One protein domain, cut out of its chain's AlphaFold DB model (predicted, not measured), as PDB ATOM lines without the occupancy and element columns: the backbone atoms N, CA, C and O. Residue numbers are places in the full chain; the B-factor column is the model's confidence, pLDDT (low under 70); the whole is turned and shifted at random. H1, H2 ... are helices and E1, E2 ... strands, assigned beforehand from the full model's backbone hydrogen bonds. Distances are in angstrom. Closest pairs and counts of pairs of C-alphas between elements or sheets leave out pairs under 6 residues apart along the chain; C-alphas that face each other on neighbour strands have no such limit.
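This is residues 7 to 77 of the 82 residues of the protein "GTPase IMAP family member 4" of Myotis davidii (UniProt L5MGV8). A ribbon of two short parallel strands, E1 and E2, lies in the middle of a flat domain, with the long helix H4 running back along E2 on one side and the three short helices H1, H2 and H3 making a loose arch on the other. H4 packs on E2, while the arch leaves one end of the ribbon with H1, turns through H2 and comes back with H3 to the other end. The printed part has 71 residues with four named helices and two named strands, in the order E1 H1 H2 H3 E2 H4; the sheet order is E1, E2, and the class is mostly helix. The whole is compact, with a radius of gyration of the C-alphas of 12.8 A, and spans 32 by 30 by 14 A.

The sheet pairs E1, residues 12 to 15, with E2, residues 47 to 50; they are parallel, at 19 degrees between their directions. N 50 and O 14 are 2.7 A apart and N 14 and O 48 are 2.9 A apart, both within hydrogen-bond range. H4, residues 57 to 76, comes closest to E2 at the C-alphas of Phe 50 and Gln 62, 6.5 A apart; H4 and E1 are apart. On the way from E1 to E2 come H1, residues 17 to 20, H2, residues 25 to 31, and H3, residues 34 to 42: a strand-helix-strand unit, two parallel neighbour strands with helices between them. The closest C-alphas of H1 and E2 are those of Lys 17 and Phe 50, 5.4 A apart. H1 and H2 are close but not clearly touching, with the C-alphas of Leu 20 and Tyr 28 at 7.8 A. H2 and H3 touch only at the corner, and only just, with 3 pairs of C-alphas within 8 A; the closest are those of Leu 29 and Gln 37, 6.6 A. They run opposite ways at a steep tilt of 43 degrees. The closest C-alphas of H3 and E2 are those of Met 40 and His 47, 7.7 A apart. H4 is apart from H1, H2 and H3. Every O i to N i+4 pair is within hydrogen-bond range in H3 and H4, against 2 of 3 in H2; H1 is too short for such a pair.

E1 begins at C-alpha 12, (-13.019, -8.875, -18.662), and E1 and E2 each measure 9.8 A from first to last C-alpha. H1 measures 5.6 A, H2 10.2 A and H3 12.4 A. H4 measures 28.6 A, from C-alpha 57 at (-5.139, 8.894, -8.010) to C-alpha 76 at (-10.959, -2.931, -33.414).

The C-alphas of Asp 21 and Asn 77 are the two farthest apart, at 35.0 A. Residues 30 to 36, of which 34 to 36 belong to H3, stand free. The printed part has no cut and no long link; the link from E2 to H4 is short, and the other four are tight. The mean pLDDT of the printed part is 89.6, and no printed residue is under 70.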
ATOM      1  N   LYS A   7     -17.853 -11.796 -28.027       87.25
ATOM      2  CA  LYS A   7     -16.540 -11.778 -27.373       87.25
ATOM      3  C   LYS A   7     -15.638 -10.651 -27.885       87.25
ATOM      4  O   LYS A   7     -14.792 -10.171 -27.138       87.25
ATOM      5  N   ARG A   8     -15.820 -10.200 -29.135       88.25
ATOM      6  CA  ARG A   8     -15.060  -9.078 -29.717       88.25
ATOM      7  C   ARG A   8     -15.399  -7.731 -29.078       88.25
ATOM      8  O   ARG A   8     -14.562  -6.839 -29.130       88.25
ATOM      9  N   TYR A   9     -16.571  -7.619 -28.459       91.25
ATOM     10  CA  TYR A   9     -17.088  -6.406 -27.824       91.25
ATOM     11  C   TYR A   9     -17.029  -6.454 -26.293       91.25
ATOM     12  O   TYR A   9     -17.464  -5.526 -25.619       91.25
ATOM     13  N   MET A  10     -16.503  -7.542 -25.728       91.25
ATOM     14  CA  MET A  10     -16.416  -7.741 -24.287       91.25
ATOM     15  C   MET A  10     -15.005  -7.451 -23.768       91.25
ATOM     16  O   MET A  10     -14.004  -7.734 -24.438       91.25
ATOM     17  N   ILE A  11     -14.964  -6.929 -22.544       92.12
ATOM     18  CA  ILE A  11     -13.772  -6.709 -21.723       92.12
ATOM     19  C   ILE A  11     -13.997  -7.461 -20.411       92.12
ATOM     20  O   ILE A  11     -15.101  -7.432 -19.862       92.12
ATOM     21  N   LEU A  12     -12.972  -8.155 -19.928       91.12
ATOM     22  CA  LEU A  12     -13.019  -8.875 -18.662       91.12
ATOM     23  C   LEU A  12     -12.560  -7.954 -17.530       91.12
ATOM     24  O   LEU A  12     -11.444  -7.448 -17.549       91.12
ATOM     25  N   LEU A  13     -13.424  -7.724 -16.545       92.31
ATOM     26  CA  LEU A  13     -13.097  -6.908 -15.380       92.31
ATOM     27  C   LEU A  13     -12.864  -7.822 -14.178       92.31
ATOM     28  O   LEU A  13     -13.798  -8.477 -13.710       92.31
ATOM     29  N   PHE A  14     -11.638  -7.847 -13.667       90.25
ATOM     30  CA  PHE A  14     -11.321  -8.517 -12.412       90.25
ATOM     31  C   PHE A  14     -11.450  -7.513 -11.282       90.25
ATOM     32  O   PHE A  14     -10.879  -6.434 -11.336       90.25
ATOM     33  N   THR A  15     -12.227  -7.851 -10.263       91.06
ATOM     34  CA  THR A  15     -12.385  -6.990  -9.085       91.06
ATOM     35  C   THR A  15     -11.529  -7.507  -7.941       91.06
ATOM     36  O   THR A  15     -11.037  -8.631  -8.006       91.06
ATOM     37  N   ARG A  16     -11.395  -6.697  -6.885       88.88
ATOM     38  CA  ARG A  16     -10.556  -6.992  -5.715       88.88
ATOM     39  C   ARG A  16      -9.070  -7.076  -6.046       88.88
ATOM     40  O   ARG A  16      -8.359  -7.961  -5.590       88.88
ATOM     41  N   LYS A  17      -8.591  -6.133  -6.858       87.50
ATOM     42  CA  LYS A  17      -7.156  -5.984  -7.142       87.50
ATOM     43  C   LYS A  17      -6.317  -5.815  -5.865       87.50
ATOM     44  O   LYS A  17      -5.152  -6.191  -5.861       87.50
ATOM     45  N   ASP A  18      -6.905  -5.270  -4.802       88.75
ATOM     46  CA  ASP A  18      -6.297  -5.161  -3.477       88.75
ATOM     47  C   ASP A  18      -5.920  -6.522  -2.869       88.75
ATOM     48  O   ASP A  18      -4.904  -6.595  -2.189       88.75
ATOM     49  N   ASP A  19      -6.640  -7.602  -3.194       88.69
ATOM     50  CA  ASP A  19      -6.335  -8.959  -2.709       88.69
ATOM     51  C   ASP A  19      -5.061  -9.552  -3.355       88.69
ATOM     52  O   ASP A  19      -4.607 -10.623  -2.959       88.69
ATOM     53  N   LEU A  20      -4.480  -8.888  -4.365       84.69
ATOM     54  CA  LEU A  20      -3.223  -9.320  -4.983       84.69
ATOM     55  C   LEU A  20      -1.992  -8.941  -4.143       84.69
ATOM     56  O   LEU A  20      -0.898  -9.377  -4.485       84.69
ATOM     57  N   ASP A  21      -2.126  -8.117  -3.095       82.69
ATOM     58  CA  ASP A  21      -1.021  -7.705  -2.207       82.69
ATOM     59  C   ASP A  21       0.242  -7.210  -2.953       82.69
ATOM     60  O   ASP A  21       1.383  -7.417  -2.538       82.69
ATOM     61  N   GLY A  22       0.051  -6.545  -4.099       80.19
ATOM     62  CA  GLY A  22       1.140  -6.041  -4.946       80.19
ATOM     63  C   GLY A  22       1.741  -7.066  -5.917       80.19
ATOM     64  O   GLY A  22       2.621  -6.710  -6.703       80.19
ATOM     65  N   MET A  23       1.252  -8.308  -5.920       86.00
ATOM     66  CA  MET A  23       1.559  -9.304  -6.944       86.00
ATOM     67  C   MET A  23       1.082  -8.821  -8.317       86.00
ATOM     68  O   MET A  23      -0.006  -8.259  -8.475       86.00
ATOM     69  N   ASN A  24       1.896  -9.071  -9.340       84.75
ATOM     70  CA  ASN A  24       1.485  -8.841 -10.714       84.75
ATOM     71  C   ASN A  24       0.360  -9.822 -11.089       84.75
ATOM     72  O   ASN A  24       0.479 -11.027 -10.872       84.75
ATOM     73  N   PHE A  25      -0.710  -9.322 -11.707       84.94
ATOM     74  CA  PHE A  25      -1.833 -10.155 -12.140       84.94
ATOM     75  C   PHE A  25      -1.416 -11.295 -13.085       84.94
ATOM     76  O   PHE A  25      -1.965 -12.390 -13.021       84.94
ATOM     77  N   HIS A  26      -0.395 -11.088 -13.919       82.94
ATOM     78  CA  HIS A  26       0.145 -12.135 -14.781       82.94
ATOM     79  C   HIS A  26       0.767 -13.292 -13.987       82.94
ATOM     80  O   HIS A  26       0.667 -14.443 -14.406       82.94
ATOM     81  N   ASP A  27       1.379 -13.011 -12.837       86.62
ATOM     82  CA  ASP A  27       1.914 -14.056 -11.966       86.62
ATOM     83  C   ASP A  27       0.785 -14.800 -11.251       86.62
ATOM     84  O   ASP A  27       0.793 -16.030 -11.228       86.62
ATOM     85  N   TYR A  28      -0.256 -14.085 -10.814       85.75
ATOM     86  CA  TYR A  28      -1.485 -14.701 -10.304       85.75
ATOM     87  C   TYR A  28      -2.138 -15.639 -11.339       85.75
ATOM     88  O   TYR A  28      -2.582 -16.739 -11.012       85.75
ATOM     89  N   LEU A  29      -2.151 -15.249 -12.618       84.88
ATOM     90  CA  LEU A  29      -2.714 -16.062 -13.698       84.88
ATOM     91  C   LEU A  29      -1.955 -17.370 -13.953       84.88
ATOM     92  O   LEU A  29      -2.579 -18.346 -14.373       84.88
ATOM     93  N   LYS A  30      -0.642 -17.424 -13.687       85.31
ATOM     94  CA  LYS A  30       0.144 -18.665 -13.828       85.31
ATOM     95  C   LYS A  30      -0.334 -19.749 -12.867       85.31
ATOM     96  O   LYS A  30      -0.287 -20.928 -13.208       85.31
ATOM     97  N   GLU A  31      -0.815 -19.342 -11.697       86.06
ATOM     98  CA  GLU A  31      -1.352 -20.233 -10.666       86.06
ATOM     99  C   GLU A  31      -2.875 -20.418 -10.779       86.06
ATOM    100  O   GLU A  31      -3.450 -21.317 -10.160       86.06
ATOM    101  N   ALA A  32      -3.546 -19.600 -11.595       84.81
ATOM    102  CA  ALA A  32      -4.987 -19.666 -11.781       84.81
ATOM    103  C   ALA A  32      -5.427 -20.965 -12.489       84.81
ATOM    104  O   ALA A  32      -4.688 -21.525 -13.306       84.81
ATOM    105  N   PRO A  33      -6.669 -21.434 -12.250       89.88
ATOM    106  CA  PRO A  33      -7.216 -22.593 -12.944       89.88
ATOM    107  C   PRO A  33      -7.144 -22.441 -14.466       89.88
ATOM    108  O   PRO A  33      -7.406 -21.363 -15.000       89.88
ATOM    109  N   LYS A  34      -6.903 -23.549 -15.176       88.38
ATOM    110  CA  LYS A  34      -6.771 -23.562 -16.643       88.38
ATOM    111  C   LYS A  34      -7.925 -22.864 -17.374       88.38
ATOM    112  O   LYS A  34      -7.693 -22.149 -18.335       88.38
ATOM    113  N   GLY A  35      -9.153 -22.977 -16.865       88.62
ATOM    114  CA  GLY A  35     -10.307 -22.288 -17.447       88.62
ATOM    115  C   GLY A  35     -10.205 -20.756 -17.439       88.62
ATOM    116  O   GLY A  35     -10.746 -20.117 -18.335       88.62
ATOM    117  N   ILE A  36      -9.506 -20.158 -16.466       86.19
ATOM    118  CA  ILE A  36      -9.237 -18.712 -16.428       86.19
ATOM    119  C   ILE A  36      -8.157 -18.342 -17.446       86.19
ATOM    120  O   ILE A  36      -8.314 -17.351 -18.154       86.19
ATOM    121  N   GLN A  37      -7.112 -19.161 -17.580       86.44
ATOM    122  CA  GLN A  37      -6.074 -18.965 -18.599       86.44
ATOM    123  C   GLN A  37      -6.679 -19.035 -20.014       86.44
ATOM    124  O   GLN A  37      -6.526 -18.104 -20.803       86.44
ATOM    125  N   ASP A  38      -7.498 -20.057 -20.282       88.19
ATOM    126  CA  ASP A  38      -8.233 -20.214 -21.543       88.19
ATOM    127  C   ASP A  38      -9.198 -19.037 -21.795       88.19
ATOM    128  O   ASP A  38      -9.483 -18.674 -22.941       88.19
ATOM    129  N   LEU A  39      -9.752 -18.442 -20.733       86.75
ATOM    130  CA  LEU A  39     -10.608 -17.263 -20.835       86.75
ATOM    131  C   LEU A  39      -9.798 -16.026 -21.249       86.75
ATOM    132  O   LEU A  39     -10.277 -15.247 -22.071       86.75
ATOM    133  N   MET A  40      -8.574 -15.849 -20.748       85.38
ATOM    134  CA  MET A  40      -7.717 -14.722 -21.137       85.38
ATOM    135  C   MET A  40      -7.369 -14.757 -22.626       85.38
ATOM    136  O   MET A  40      -7.578 -13.762 -23.331       85.38
ATOM    137  N   GLU A  41      -6.996 -15.930 -23.139       84.25
ATOM    138  CA  GLU A  41      -6.713 -16.118 -24.565       84.25
ATOM    139  C   GLU A  41      -7.939 -15.815 -25.442       84.25
ATOM    140  O   GLU A  41      -7.855 -15.100 -26.446       84.25
ATOM    141  N   GLN A  42      -9.124 -16.289 -25.039       84.69
ATOM    142  CA  GLN A  42     -10.366 -16.078 -25.792       84.69
ATOM    143  C   GLN A  42     -10.755 -14.601 -25.926       84.69
ATOM    144  O   GLN A  42     -11.384 -14.208 -26.917       84.69
ATOM    145  N   PHE A  43     -10.399 -13.781 -24.941       86.69
ATOM    146  CA  PHE A  43     -10.705 -12.354 -24.921       86.69
ATOM    147  C   PHE A  43      -9.512 -11.505 -25.389       86.69
ATOM    148  O   PHE A  43      -9.606 -10.279 -25.398       86.69
ATOM    149  N   LYS A  44      -8.452 -12.135 -25.921       84.31
ATOM    150  CA  LYS A  44      -7.236 -11.491 -26.452       84.31
ATOM    151  C   LYS A  44      -6.639 -10.485 -25.468       84.31
ATOM    152  O   LYS A  44      -6.427  -9.329 -25.834       84.31
ATOM    153  N   ASP A  45      -6.530 -10.893 -24.211       79.62
ATOM    154  CA  ASP A  45      -5.983 -10.072 -23.131       79.62
ATOM    155  C   ASP A  45      -6.717  -8.737 -22.905       79.62
ATOM    156  O   ASP A  45      -6.196  -7.851 -22.232       79.62
ATOM    157  N   ARG A  46      -7.959  -8.578 -23.397       89.25
ATOM    158  CA  ARG A  46      -8.825  -7.437 -23.054       89.25
ATOM    159  C   ARG A  46      -9.355  -7.603 -21.634       89.25
ATOM    160  O   ARG A  46     -10.506  -8.005 -21.439       89.25
ATOM    161  N   HIS A  47      -8.514  -7.294 -20.662       89.50
ATOM    162  CA  HIS A  47      -8.855  -7.342 -19.253       89.50
ATOM    163  C   HIS A  47      -8.327  -6.130 -18.490       89.50
ATOM    164  O   HIS A  47      -7.431  -5.431 -18.957       89.50
ATOM    165  N   CYS A  48      -8.924  -5.870 -17.334       90.69
ATOM    166  CA  CYS A  48      -8.478  -4.847 -16.399       90.69
ATOM    167  C   CYS A  48      -8.753  -5.310 -14.970       90.69
ATOM    168  O   CYS A  48      -9.823  -5.858 -14.687       90.69
ATOM    169  N   GLU A  49      -7.802  -5.071 -14.072       91.25
ATOM    170  CA  GLU A  49      -7.967  -5.283 -12.639       91.25
ATOM    171  C   GLU A  49      -8.419  -3.986 -11.972       91.25
ATOM    172  O   GLU A  49      -7.805  -2.928 -12.126       91.25
ATOM    173  N   PHE A  50      -9.473  -4.091 -11.176       91.88
ATOM    174  CA  PHE A  50     -10.148  -2.980 -10.537       91.88
ATOM    175  C   PHE A  50     -10.172  -3.164  -9.022       91.88
ATOM    176  O   PHE A  50     -10.637  -4.179  -8.488       91.88
ATOM    177  N   ASN A  51      -9.708  -2.141  -8.314       92.38
ATOM    178  CA  ASN A  51      -9.917  -2.003  -6.885       92.38
ATOM    179  C   ASN A  51     -11.127  -1.086  -6.673       92.38
ATOM    180  O   ASN A  51     -11.017   0.135  -6.695       92.38
ATOM    181  N   ASN A  52     -12.302  -1.667  -6.431       91.62
ATOM    182  CA  ASN A  52     -13.529  -0.887  -6.211       91.62
ATOM    183  C   ASN A  52     -13.503  -0.042  -4.922       91.62
ATOM    184  O   ASN A  52     -14.403   0.769  -4.717       91.62
ATOM    185  N   LYS A  53     -12.510  -0.247  -4.046       91.81
ATOM    186  CA  LYS A  53     -12.291   0.552  -2.834       91.81
ATOM    187  C   LYS A  53     -11.271   1.675  -3.054       91.81
ATOM    188  O   LYS A  53     -11.108   2.510  -2.167       91.81
ATOM    189  N   ALA A  54     -10.574   1.693  -4.194       91.94
ATOM    190  CA  ALA A  54      -9.595   2.724  -4.507       91.94
ATOM    191  C   ALA A  54     -10.261   4.097  -4.597       91.94
ATOM    192  O   ALA A  54     -11.370   4.246  -5.114       91.94
ATOM    193  N   THR A  55      -9.547   5.115  -4.127       93.38
ATOM    194  CA  THR A  55      -9.962   6.517  -4.215       93.38
ATOM    195  C   THR A  55      -8.802   7.374  -4.717       93.38
ATOM    196  O   THR A  55      -7.642   6.953  -4.697       93.38
ATOM    197  N   GLY A  56      -9.102   8.579  -5.200       95.44
ATOM    198  CA  GLY A  56      -8.081   9.527  -5.644       95.44
ATOM    199  C   GLY A  56      -7.317   9.046  -6.880       95.44
ATOM    200  O   GLY A  56      -7.916   8.619  -7.865       95.44
ATOM    201  N   ALA A  57      -5.986   9.134  -6.840       95.12
ATOM    202  CA  ALA A  57      -5.139   8.894  -8.010       95.12
ATOM    203  C   ALA A  57      -5.226   7.455  -8.546       95.12
ATOM    204  O   ALA A  57      -5.229   7.259  -9.760       95.12
ATOM    205  N   GLU A  58      -5.336   6.453  -7.667       91.81
ATOM    206  CA  GLU A  58      -5.475   5.051  -8.086       91.81
ATOM    207  C   GLU A  58      -6.803   4.822  -8.816       91.81
ATOM    208  O   GLU A  58      -6.830   4.166  -9.858       91.81
ATOM    209  N   GLN A  59      -7.893   5.407  -8.309       94.31
ATOM    210  CA  GLN A  59      -9.208   5.314  -8.936       94.31
ATOM    211  C   GLN A  59      -9.192   5.926 -10.341       94.31
ATOM    212  O   GLN A  59      -9.659   5.300 -11.291       94.31
ATOM    213  N   GLU A  60      -8.639   7.130 -10.486       95.44
ATOM    214  CA  GLU A  60      -8.566   7.798 -11.785       95.44
ATOM    215  C   GLU A  60      -7.676   7.024 -12.768       95.44
ATOM    216  O   GLU A  60      -8.087   6.805 -13.906       95.44
ATOM    217  N   ALA A  61      -6.534   6.491 -12.322       94.00
ATOM    218  CA  ALA A  61      -5.672   5.659 -13.162       94.00
ATOM    219  C   ALA A  61      -6.383   4.391 -13.674       94.00
ATOM    220  O   ALA A  61      -6.309   4.078 -14.865       94.00
ATOM    221  N   GLN A  62      -7.116   3.683 -12.806       93.44
ATOM    222  CA  GLN A  62      -7.878   2.486 -13.191       93.44
ATOM    223  C   GLN A  62      -9.026   2.826 -14.153       93.44
ATOM    224  O   GLN A  62      -9.274   2.094 -15.114       93.44
ATOM    225  N   ARG A  63      -9.702   3.969 -13.955       94.19
ATOM    226  CA  ARG A  63     -10.744   4.454 -14.876       94.19
ATOM    227  C   ARG A  63     -10.174   4.785 -16.251       94.19
ATOM    228  O   ARG A  63     -10.768   4.375 -17.247       94.19
ATOM    229  N   THR A  64      -9.032   5.467 -16.319       95.44
ATOM    230  CA  THR A  64      -8.350   5.758 -17.587       95.44
ATOM    231  C   THR A  64      -7.972   4.472 -18.318       95.44
ATOM    232  O   THR A  64      -8.325   4.322 -19.484       95.44
ATOM    233  N   GLN A  65      -7.376   3.495 -17.624       93.38
ATOM    234  CA  GLN A  65      -7.023   2.200 -18.216       93.38
ATOM    235  C   GLN A  65      -8.245   1.480 -18.815       93.38
ATOM    236  O   GLN A  65      -8.176   0.936 -19.920       93.38
ATOM    237  N   LEU A  66      -9.383   1.494 -18.112       94.50
ATOM    238  CA  LEU A  66     -10.622   0.902 -18.616       94.50
ATOM    239  C   LEU A  66     -11.148   1.638 -19.856       94.50
ATOM    240  O   LEU A  66     -11.563   0.994 -20.821       94.50
ATOM    241  N   LEU A  67     -11.124   2.972 -19.855       95.44
ATOM    242  CA  LEU A  67     -11.553   3.774 -21.005       95.44
ATOM    243  C   LEU A  67     -10.667   3.529 -22.230       95.44
ATOM    244  O   LEU A  67     -11.200   3.367 -23.328       95.44
ATOM    245  N   ASP A  68      -9.353   3.412 -22.052       94.56
ATOM    246  CA  ASP A  68      -8.418   3.099 -23.136       94.56
ATOM    247  C   ASP A  68      -8.707   1.719 -23.743       94.56
ATOM    248  O   ASP A  68      -8.720   1.548 -24.966       94.56
ATOM    249  N   LEU A  69      -9.016   0.722 -22.906       93.00
ATOM    250  CA  LEU A  69      -9.433  -0.604 -23.371       93.00
ATOM    251  C   LEU A  69     -10.750  -0.557 -24.151       93.00
ATOM    252  O   LEU A  69     -10.859  -1.206 -25.194       93.00
ATOM    253  N   VAL A  70     -11.730   0.226 -23.691       92.88
ATOM    254  CA  VAL A  70     -12.999   0.436 -24.409       92.88
ATOM    255  C   VAL A  70     -12.749   1.093 -25.763       92.88
ATOM    256  O   VAL A  70     -13.235   0.590 -26.776       92.88
ATOM    257  N   GLN A  71     -11.957   2.164 -25.817       93.56
ATOM    258  CA  GLN A  71     -11.630   2.850 -27.071       93.56
ATOM    259  C   GLN A  71     -10.914   1.921 -28.056       93.56
ATOM    260  O   GLN A  71     -11.272   1.864 -29.237       93.56
ATOM    261  N   ASN A  72      -9.950   1.138 -27.570       92.12
ATOM    262  CA  ASN A  72      -9.248   0.146 -28.377       92.12
ATOM    263  C   ASN A  72     -10.194  -0.938 -28.901       92.12
ATOM    264  O   ASN A  72     -10.128  -1.292 -30.079       92.12
ATOM    265  N   MET A  73     -11.105  -1.434 -28.062       93.06
ATOM    266  CA  MET A  73     -12.120  -2.408 -28.459       93.06
ATOM    267  C   MET A  73     -13.051  -1.836 -29.539       93.06
ATOM    268  O   MET A  73     -13.253  -2.479 -30.570       93.06
ATOM    269  N   VAL A  74     -13.558  -0.612 -29.369       92.88
ATOM    270  CA  VAL A  74     -14.424   0.053 -30.360       92.88
ATOM    271  C   VAL A  74     -13.686   0.239 -31.687       92.88
ATOM    272  O   VAL A  74     -14.222  -0.089 -32.748       92.88
ATOM    273  N   LYS A  75     -12.422   0.680 -31.651       93.00
ATOM    274  CA  LYS A  75     -11.578   0.833 -32.847       93.00
ATOM    275  C   LYS A  75     -11.359  -0.498 -33.573       93.00
ATOM    276  O   LYS A  75     -11.464  -0.548 -34.798       93.00
ATOM    277  N   GLN A  76     -11.099  -1.583 -32.841       90.75
ATOM    278  CA  GLN A  76     -10.959  -2.931 -33.414       90.75
ATOM    279  C   GLN A  76     -12.259  -3.434 -34.060       90.75
ATOM    280  O   GLN A  76     -12.204  -4.178 -35.040       90.75
ATOM    281  N   ASN A  77     -13.414  -2.994 -33.556       91.69
ATOM    282  CA  ASN A  77     -14.731  -3.270 -34.129       91.69
ATOM    283  C   ASN A  77     -15.212  -2.174 -35.098       91.69
ATOM    284  O   ASN A  77     -16.399  -2.090 -35.388       91.69
TER     285      ASN A  77